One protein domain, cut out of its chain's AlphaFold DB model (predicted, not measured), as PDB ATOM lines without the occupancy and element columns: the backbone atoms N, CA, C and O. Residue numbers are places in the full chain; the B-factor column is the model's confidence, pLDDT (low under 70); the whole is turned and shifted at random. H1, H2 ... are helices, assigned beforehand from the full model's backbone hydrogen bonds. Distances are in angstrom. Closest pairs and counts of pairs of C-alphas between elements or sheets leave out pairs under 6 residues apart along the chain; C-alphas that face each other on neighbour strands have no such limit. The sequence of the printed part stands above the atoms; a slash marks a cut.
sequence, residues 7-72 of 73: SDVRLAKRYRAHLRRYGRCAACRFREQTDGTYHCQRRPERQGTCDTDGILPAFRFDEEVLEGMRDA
ATOM      1  N   SER A   7      65.340 -61.169 -37.787       74.62
ATOM      2  CA  SER A   7      65.815 -62.552 -37.878       74.62
ATOM      3  C   SER A   7      67.248 -62.649 -38.416       74.62
ATOM      4  O   SER A   7      68.063 -63.362 -37.831       74.62
ATOM      5  N   ASP A   8      67.609 -61.867 -39.439       76.75
ATOM      6  CA  ASP A   8      68.976 -61.811 -39.982       76.75
ATOM      7  C   ASP A   8      69.973 -61.238 -38.968       76.75
ATOM      8  O   ASP A   8      71.094 -61.732 -38.823       76.75
ATOM      9  N   VAL A   9      69.568 -60.216 -38.205       82.38
ATOM     10  CA  VAL A   9      70.416 -59.622 -37.160       82.38
ATOM     11  C   VAL A   9      70.665 -60.616 -36.022       82.38
ATOM     12  O   VAL A   9      71.790 -60.712 -35.516       82.38
ATOM     13  N   ARG A  10      69.641 -61.374 -35.611       81.44
ATOM     14  CA  ARG A  10      69.771 -62.432 -34.593       81.44
ATOM     15  C   ARG A  10      70.656 -63.572 -35.089       81.44
ATOM     16  O   ARG A  10      71.576 -63.960 -34.368       81.44
ATOM     17  N   LEU A  11      70.454 -64.026 -36.325       83.44
ATOM     18  CA  LEU A  11      71.296 -65.032 -36.973       83.44
ATOM     19  C   LEU A  11      72.763 -64.594 -37.005       83.44
ATOM     20  O   LEU A  11      73.636 -65.326 -36.545       83.44
ATOM     21  N   ALA A  12      73.045 -63.366 -37.448       81.94
ATOM     22  CA  ALA A  12      74.404 -62.834 -37.497       81.94
ATOM     23  C   ALA A  12      75.062 -62.770 -36.106       81.94
ATOM     24  O   ALA A  12      76.252 -63.064 -35.963       81.94
ATOM     25  N   LYS A  13      74.303 -62.407 -35.062       86.38
ATOM     26  CA  LYS A  13      74.797 -62.417 -33.675       86.38
ATOM     27  C   LYS A  13      75.112 -63.835 -33.197       86.38
ATOM     28  O   LYS A  13      76.197 -64.047 -32.657       86.38
ATOM     29  N   ARG A  14      74.206 -64.793 -33.421       84.56
ATOM     30  CA  ARG A  14      74.394 -66.203 -33.039       84.56
ATOM     31  C   ARG A  14      75.580 -66.824 -33.767       84.56
ATOM     32  O   ARG A  14      76.444 -67.409 -33.120       84.56
ATOM     33  N   TYR A  15      75.699 -66.571 -35.065       83.00
ATOM     34  CA  TYR A  15      76.834 -67.007 -35.869       83.00
ATOM     35  C   TYR A  15      78.162 -66.449 -35.341       83.00
ATOM     36  O   TYR A  15      79.098 -67.204 -35.083       83.00
ATOM     37  N   ARG A  16      78.243 -65.140 -35.066       83.06
ATOM     38  CA  ARG A  16      79.449 -64.531 -34.472       83.06
ATOM     39  C   ARG A  16      79.794 -65.125 -33.105       83.06
ATOM     40  O   ARG A  16      80.972 -65.329 -32.824       83.06
ATOM     41  N   ALA A  17      78.802 -65.394 -32.257       85.25
ATOM     42  CA  ALA A  17      79.023 -66.022 -30.956       85.25
ATOM     43  C   ALA A  17      79.545 -67.461 -31.102       85.25
ATOM     44  O   ALA A  17      80.508 -67.838 -30.433       85.25
ATOM     45  N   HIS A  18      78.968 -68.231 -32.025       81.38
ATOM     46  CA  HIS A  18      79.398 -69.590 -32.335       81.38
ATOM     47  C   HIS A  18      80.849 -69.624 -32.833       81.38
ATOM     48  O   HIS A  18      81.676 -70.355 -32.288       81.38
ATOM     49  N   LEU A  19      81.197 -68.742 -33.776       77.44
ATOM     50  CA  LEU A  19      82.568 -68.590 -34.265       77.44
ATOM     51  C   LEU A  19      83.559 -68.192 -33.166       77.44
ATOM     52  O   LEU A  19      84.685 -68.679 -33.156       77.44
ATOM     53  N   ARG A  20      83.166 -67.320 -32.229       77.88
ATOM     54  CA  ARG A  20      84.031 -66.935 -31.100       77.88
ATOM     55  C   ARG A  20      84.321 -68.107 -30.168       77.88
ATOM     56  O   ARG A  20      85.424 -68.192 -29.637       77.88
ATOM     57  N   ARG A  21      83.341 -68.987 -29.954       78.19
ATOM     58  CA  ARG A  21      83.465 -70.119 -29.030       78.19
ATOM     59  C   ARG A  21      84.248 -71.281 -29.642       78.19
ATOM     60  O   ARG A  21      85.119 -71.842 -28.980       78.19
ATOM     61  N   TYR A  22      83.962 -71.611 -30.898       75.50
ATOM     62  CA  TYR A  22      84.424 -72.853 -31.524       75.50
ATOM     63  C   TYR A  22      85.313 -72.647 -32.763       75.50
ATOM     64  O   TYR A  22      85.873 -73.599 -33.302       75.50
ATOM     65  N   GLY A  23      85.491 -71.403 -33.218       75.00
ATOM     66  CA  GLY A  23      86.187 -71.086 -34.466       75.00
ATOM     67  C   GLY A  23      85.341 -71.362 -35.714       75.00
ATOM     68  O   GLY A  23      84.222 -71.867 -35.643       75.00
ATOM     69  N   ARG A  24      85.885 -71.039 -36.897       75.56
ATOM     70  CA  ARG A  24      85.205 -71.266 -38.194       75.56
ATOM     71  C   ARG A  24      84.957 -72.740 -38.496       75.56
ATOM     72  O   ARG A  24      83.982 -73.057 -39.165       75.56
ATOM     73  N   CYS A  25      85.786 -73.626 -37.956       75.06
ATOM     74  CA  CYS A  25      85.728 -75.058 -38.237       75.06
ATOM     75  C   CYS A  25      84.487 -75.742 -37.631       75.06
ATOM     76  O   CYS A  25      84.073 -76.781 -38.128       75.06
ATOM     77  N   ALA A  26      83.801 -75.110 -36.674       76.06
ATOM     78  CA  ALA A  26      82.511 -75.588 -36.174       76.06
ATOM     79  C   ALA A  26      81.351 -75.439 -37.177       76.06
ATOM     80  O   ALA A  26      80.386 -76.189 -37.108       76.06
ATOM     81  N   ALA A  27      81.472 -74.526 -38.146       80.00
ATOM     82  CA  ALA A  27      80.533 -74.378 -39.262       80.00
ATOM     83  C   ALA A  27      81.034 -75.061 -40.552       80.00
ATOM     84  O   ALA A  27      80.564 -74.750 -41.644       80.00
ATOM     85  N   CYS A  28      82.030 -75.945 -40.441       79.75
ATOM     86  CA  CYS A  28      82.545 -76.719 -41.563       79.75
ATOM     87  C   CYS A  28      81.753 -78.021 -41.717       79.75
ATOM     88  O   CYS A  28      81.492 -78.706 -40.724       79.75
ATOM     89  N   ARG A  29      81.460 -78.417 -42.959       80.94
ATOM     90  CA  ARG A  29      80.853 -79.721 -43.278       80.94
ATOM     91  C   ARG A  29      81.759 -80.905 -42.916       80.94
ATOM     92  O   ARG A  29      81.279 -82.003 -42.681       80.94
ATOM     93  N   PHE A  30      83.071 -80.681 -42.826       77.31
ATOM     94  CA  PHE A  30      84.067 -81.712 -42.505       77.31
ATOM     95  C   PHE A  30      84.453 -81.764 -41.017       77.31
ATOM     96  O   PHE A  30      85.416 -82.437 -40.665       77.31
ATOM     97  N   ARG A  31      83.722 -81.070 -40.131       74.88
ATOM     98  CA  ARG A  31      84.014 -81.003 -38.680       74.88
ATOM     99  C   ARG A  31      84.092 -82.372 -37.984       74.88
ATOM    100  O   ARG A  31      84.776 -82.507 -36.975       74.88
ATOM    101  N   GLU A  32      83.394 -83.373 -38.514       72.56
ATOM    102  CA  GLU A  32      83.356 -84.732 -37.959       72.56
ATOM    103  C   GLU A  32      84.586 -85.558 -38.346       72.56
ATOM    104  O   GLU A  32      85.029 -86.392 -37.566       72.56
ATOM    105  N   GLN A  33      85.216 -85.269 -39.494       67.94
ATOM    106  CA  GLN A  33      86.443 -85.955 -39.939       67.94
ATOM    107  C   GLN A  33      87.653 -85.644 -39.053       67.94
ATOM    108  O   GLN A  33      88.727 -86.213 -39.220       67.94
ATOM    109  N   THR A  34      87.488 -84.709 -38.125       58.81
ATOM    110  CA  THR A  34      88.561 -84.186 -37.290       58.81
ATOM    111  C   THR A  34      88.369 -84.537 -35.822       58.81
ATOM    112  O   THR A  34      88.943 -83.886 -34.946       58.81
ATOM    113  N   ASP A  35      87.530 -85.543 -35.568       56.03
ATOM    114  CA  ASP A  35      87.295 -86.160 -34.261       56.03
ATOM    115  C   ASP A  35      86.931 -85.134 -33.170       56.03
ATOM    116  O   ASP A  35      87.429 -85.147 -32.048       56.03
ATOM    117  N   GLY A  36      86.130 -84.127 -33.541       53.44
ATOM    118  CA  GLY A  36      85.710 -83.051 -32.636       53.44
ATOM    119  C   GLY A  36      86.820 -82.081 -32.211       53.44
ATOM    120  O   GLY A  36      86.564 -81.141 -31.453       53.44
ATOM    121  N   THR A  37      88.042 -82.246 -32.715       54.72
ATOM    122  CA  THR A  37      89.114 -81.283 -32.490       54.72
ATOM    123  C   THR A  37      88.799 -80.020 -33.283       54.72
ATOM    124  O   THR A  37      88.605 -80.057 -34.493       54.72
ATOM    125  N   TYR A  38      88.753 -78.861 -32.633       60.62
ATOM    126  CA  TYR A  38      88.661 -77.581 -33.333       60.62
ATOM    127  C   TYR A  38      90.083 -77.125 -33.687       60.62
ATOM    128  O   TYR A  38      90.643 -76.242 -33.053       60.62
ATOM    129  N   HIS A  39      90.717 -77.746 -34.682       57.91
ATOM    130  CA  HIS A  39      92.146 -77.551 -35.040       57.91
ATOM    131  C   HIS A  39      92.486 -76.120 -35.488       57.91
ATOM    132  O   HIS A  39      93.643 -75.708 -35.443       57.91
ATOM    133  N   CYS A  40      91.471 -75.338 -35.846       60.53
ATOM    134  CA  CYS A  40      91.566 -73.915 -36.181       60.53
ATOM    135  C   CYS A  40      91.401 -73.006 -34.944       60.53
ATOM    136  O   CYS A  40      91.626 -71.794 -35.008       60.53
ATOM    137  N   GLN A  41      90.961 -73.562 -33.811       59.09
ATOM    138  CA  GLN A  41      90.770 -72.834 -32.563       59.09
ATOM    139  C   GLN A  41      92.143 -72.369 -32.075       59.09
ATOM    140  O   GLN A  41      93.018 -73.177 -31.780       59.09
ATOM    141  N   ARG A  42      92.327 -71.044 -31.997       60.22
ATOM    142  CA  ARG A  42      93.590 -70.376 -31.610       60.22
ATOM    143  C   ARG A  42      94.726 -70.447 -32.645       60.22
ATOM    144  O   ARG A  42      95.845 -70.079 -32.317       60.22
ATOM    145  N   ARG A  43      94.433 -70.841 -33.888       65.69
ATOM    146  CA  ARG A  43      95.360 -70.815 -35.034       65.69
ATOM    147  C   ARG A  43      94.877 -69.780 -36.063       65.69
ATOM    148  O   ARG A  43      94.227 -70.167 -37.038       65.69
ATOM    149  N   PRO A  44      95.051 -68.463 -35.822       63.91
ATOM    150  CA  PRO A  44      94.554 -67.413 -36.717       63.91
ATOM    151  C   PRO A  44      95.050 -67.564 -38.160       63.91
ATOM    152  O   PRO A  44      94.292 -67.287 -39.085       63.91
ATOM    153  N   GLU A  45      96.257 -68.090 -38.347       62.25
ATOM    154  CA  GLU A  45      96.880 -68.395 -39.634       62.25
ATOM    155  C   GLU A  45      96.185 -69.521 -40.415       62.25
ATOM    156  O   GLU A  45      96.363 -69.625 -41.622       62.25
ATOM    157  N   ARG A  46      95.368 -70.349 -39.749       60.34
ATOM    158  CA  ARG A  46      94.632 -71.470 -40.361       60.34
ATOM    159  C   ARG A  46      93.135 -71.191 -40.530       60.34
ATOM    160  O   ARG A  46      92.370 -72.072 -40.923       60.34
ATOM    161  N   GLN A  47      92.668 -69.987 -40.190       57.88
ATOM    162  CA  GLN A  47      91.248 -69.647 -40.278       57.88
ATOM    163  C   GLN A  47      90.814 -69.418 -41.734       57.88
ATOM    164  O   GLN A  47      90.969 -68.325 -42.266       57.88
ATOM    165  N   GLY A  48      90.169 -70.421 -42.339       55.44
ATOM    166  CA  GLY A  48      89.566 -70.324 -43.679       55.44
ATOM    167  C   GLY A  48      90.275 -71.130 -44.770       55.44
ATOM    168  O   GLY A  48      89.757 -71.202 -45.877       55.44
ATOM    169  N   THR A  49      91.397 -71.772 -44.445       56.91
ATOM    170  CA  THR A  49      92.223 -72.562 -45.370       56.91
ATOM    171  C   THR A  49      92.580 -73.900 -44.717       56.91
ATOM    172  O   THR A  49      93.701 -74.152 -44.272       56.91
ATOM    173  N   CYS A  50      91.583 -74.776 -44.569       63.94
ATOM    174  CA  CYS A  50      91.805 -76.122 -44.027       63.94
ATOM    175  C   CYS A  50      92.726 -76.979 -44.923       63.94
ATOM    176  O   CYS A  50      93.313 -77.931 -44.433       63.94
ATOM    177  N   ASP A  51      92.900 -76.595 -46.188       63.25
ATOM    178  CA  ASP A  51      93.710 -77.248 -47.222       63.25
ATOM    179  C   ASP A  51      95.175 -76.788 -47.283       63.25
ATOM    180  O   ASP A  51      95.926 -77.280 -48.121       63.25
ATOM    181  N   THR A  52      95.607 -75.871 -46.408       60.31
ATOM    182  CA  THR A  52      96.952 -75.258 -46.482       60.31
ATOM    183  C   THR A  52      98.101 -76.283 -46.430       60.31
ATOM    184  O   THR A  52      99.183 -76.019 -46.943       60.31
ATOM    185  N   ASP A  53      97.885 -77.445 -45.811       63.50
ATOM    186  CA  ASP A  53      98.856 -78.541 -45.677       63.50
ATOM    187  C   ASP A  53      98.491 -79.790 -46.503       63.50
ATOM    188  O   ASP A  53      99.205 -80.789 -46.448       63.50
ATOM    189  N   GLY A  54      97.390 -79.754 -47.265       63.88
ATOM    190  CA  GLY A  54      96.886 -80.895 -48.039       63.88
ATOM    191  C   GLY A  54      96.380 -82.072 -47.193       63.88
ATOM    192  O   GLY A  54      96.035 -83.111 -47.750       63.88
ATOM    193  N   ILE A  55      96.328 -81.924 -45.864       65.69
ATOM    194  CA  ILE A  55      95.919 -82.987 -44.935       65.69
ATOM    195  C   ILE A  55      94.393 -83.070 -44.851       65.69
ATOM    196  O   ILE A  55      93.837 -84.158 -44.720       65.69
ATOM    197  N   LEU A  56      93.710 -81.925 -44.936       65.00
ATOM    198  CA  LEU A  56      92.255 -81.840 -44.846       65.00
ATOM    199  C   LEU A  56      91.650 -81.174 -46.089       65.00
ATOM    200  O   LEU A  56      92.298 -80.343 -46.729       65.00
ATOM    201  N   PRO A  57      90.386 -81.493 -46.430       69.00
ATOM    202  CA  PRO A  57      89.680 -80.799 -47.496       69.00
ATOM    203  C   PRO A  57      89.570 -79.298 -47.215       69.00
ATOM    204  O   PRO A  57      89.431 -78.870 -46.065       69.00
ATOM    205  N   ALA A  58      89.544 -78.500 -48.283       73.88
ATOM    206  CA  ALA A  58      89.288 -77.068 -48.192       73.88
ATOM    207  C   ALA A  58      87.980 -76.791 -47.436       73.88
ATOM    208  O   ALA A  58      87.004 -77.540 -47.549       73.88
ATOM    209  N   PHE A  59      87.952 -75.689 -46.682       75.69
ATOM    210  CA  PHE A  59      86.786 -75.308 -45.892       75.69
ATOM    211  C   PHE A  59      85.526 -75.260 -46.768       75.69
ATOM    212  O   PHE A  59      85.476 -74.572 -47.790       75.69
ATOM    213  N   ARG A  60      84.478 -75.963 -46.331       78.06
ATOM    214  CA  ARG A  60      83.143 -75.891 -46.924       78.06
ATOM    215  C   ARG A  60      82.144 -75.590 -45.832       78.06
ATOM    216  O   ARG A  60      82.091 -76.293 -44.824       78.06
ATOM    217  N   PHE A  61      81.384 -74.528 -46.051       78.81
ATOM    218  CA  PHE A  61      80.345 -74.117 -45.134       78.81
ATOM    219  C   PHE A  61      79.251 -75.190 -45.069       78.81
ATOM    220  O   PHE A  61      78.854 -75.715 -46.109       78.81
ATOM    221  N   ASP A  62      78.796 -75.523 -43.866       84.31
ATOM    222  CA  ASP A  62      77.650 -76.406 -43.665       84.31
ATOM    223  C   ASP A  62      76.367 -75.584 -43.503       84.31
ATOM    224  O   ASP A  62      76.194 -74.872 -42.512       84.31
ATOM    225  N   GLU A  63      75.477 -75.665 -44.489       81.81
ATOM    226  CA  GLU A  63      74.196 -74.954 -44.482       81.81
ATOM    227  C   GLU A  63      73.300 -75.383 -43.312       81.81
ATOM    228  O   GLU A  63      72.629 -74.528 -42.732       81.81
ATOM    229  N   GLU A  64      73.371 -76.642 -42.865       81.00
ATOM    230  CA  GLU A  64      72.581 -77.139 -41.728       81.00
ATOM    231  C   GLU A  64      72.938 -76.406 -40.426       81.00
ATOM    232  O   GLU A  64      72.087 -76.169 -39.566       81.00
ATOM    233  N   VAL A  65      74.191 -75.954 -40.300       76.50
ATOM    234  CA  VAL A  65      74.646 -75.160 -39.152       76.50
ATOM    235  C   VAL A  65      74.018 -73.761 -39.153       76.50
ATOM    236  O   VAL A  65      73.736 -73.225 -38.080       76.50
ATOM    237  N   LEU A  66      73.768 -73.155 -40.322       73.38
ATOM    238  CA  LEU A  66      73.050 -71.874 -40.395       73.38
ATOM    239  C   LEU A  66      71.566 -72.035 -40.109       73.38
ATOM    240  O   LEU A  66      71.022 -71.216 -39.368       73.38
ATOM    241  N   GLU A  67      70.935 -73.073 -40.653       78.75
ATOM    242  CA  GLU A  67      69.521 -73.362 -40.401       78.75
ATOM    243  C   GLU A  67      69.275 -73.606 -38.905       78.75
ATOM    244  O   GLU A  67      68.442 -72.935 -38.294       78.75
ATOM    245  N   GLY A  68      70.119 -74.406 -38.243       70.38
ATOM    246  CA  GLY A  68      70.041 -74.600 -36.790       70.38
ATOM    247  C   GLY A  68      70.226 -73.310 -35.972       70.38
ATOM    248  O   GLY A  68      69.685 -73.175 -34.875       70.38
ATOM    249  N   MET A  69      70.951 -72.315 -36.497       74.75
ATOM    250  CA  MET A  69      71.068 -70.991 -35.871       74.75
ATOM    251  C   MET A  69      69.907 -70.049 -36.205       74.75
ATOM    252  O   MET A  69      69.752 -69.033 -35.518       74.75
ATOM    253  N   ARG A  70      69.116 -70.318 -37.247       73.50
ATOM    254  CA  ARG A  70      67.895 -69.562 -37.567       73.50
ATOM    255  C   ARG A  70      66.764 -69.960 -36.626       73.50
ATOM    256  O   ARG A  70      66.187 -69.064 -36.009       73.50
ATOM    257  N   ASP A  71      66.578 -71.260 -36.419       66.06
ATOM    258  CA  ASP A  71      65.451 -71.826 -35.661       66.06
ATOM    259  C   ASP A  71      65.697 -71.988 -34.155       66.06
ATOM    260  O   ASP A  71      64.782 -72.342 -33.413       66.06
ATOM    261  N   ALA A  72      66.909 -71.705 -33.667       60.84
ATOM    262  CA  ALA A  72      67.176 -71.701 -32.230       60.84
ATOM    263  C   ALA A  72      66.243 -70.693 -31.504       60.84
ATOM    264  O   ALA A  72      66.252 -69.511 -31.887       60.84
TER     265      ALA A  72
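Overview. This is residues 7 to 72 of the 73 residues of an uncharacterized protein of Stenotrophomonas maltophilia (UniProt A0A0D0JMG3). The two longer helices, H1 and H4, make one end of an elongated domain, slanting past each other at 60 degrees, and a long loop, residues 35 to 62, runs out to the other end at Asp 53 and comes back to H4. Two short helices join H1 to this loop: H2, in the middle of the model, and H3 after it. The printed part has 66 residues with four named helices, in the order H1, H2, H3, H4, and no named strand; the class is all helix, and the helices hold 33 of the 66 residues. By the radius of gyration of the C-alphas, 12.1 A, the whole is compact, yet the C-alphas span 38 by 20 by 17 A.

Along the chain. H1, the longest helix, is residues 7 to 22, 22.2 A from first to last C-alpha, beginning at C-alpha 7 at (65.815, -62.552, -37.878). H4 is residues 63 to 71, 12.8 A long, ending at C-alpha 71 at (65.451, -71.826, -35.661). H2 is residues 24 to 27 and H3 is residues 31 to 34, each 5.7 A long; H3 begins at C-alpha 31 at (84.014, -81.003, -38.680).

Arrangement. H1 and H4 touch, with the C-alphas of Leu 11 and Arg 70 the closest, 5.7 A apart. Their lines stand at a steep tilt of 60 degrees, and they run opposite ways. H1 and H2 only just touch, with 3 pairs of C-alphas within 8 A, and only at the corner by their link. H1 touches H2 with residues 18 to 19 alone; the closest C-alphas are those of Leu 19 and Ala 26, 7.3 A apart. H2 and H4 are close but not clearly touching, with the closest C-alphas, those of Ala 27 and Val 65, 5.9 A apart. H2 and H3 are also close but not clearly touching, with the closest C-alphas, those of Cys 25 and Arg 31, 6.2 A apart. H3 is apart from H1 and from H4. In H1 and H4 every pair of O of residue i and N of residue i+4 is within hydrogen-bond range; H2 and H3, with 4 residues each, are too short for such a pair.

Size, cuts and confidence. The two C-alphas farthest apart are those of Ser 7 and Asp 53, at 37.5 A. The first and last printed C-alphas, of Ser 7 and Ala 72, are 10.8 A apart. The printed part has no cut. The links H1 to H2 and H2 to H3 are tight, and the link H3 to H4, with 28 residues, is long. The mean pLDDT of the printed part is 71.4; residues 33 to 57 and 71 to 72 are under 70.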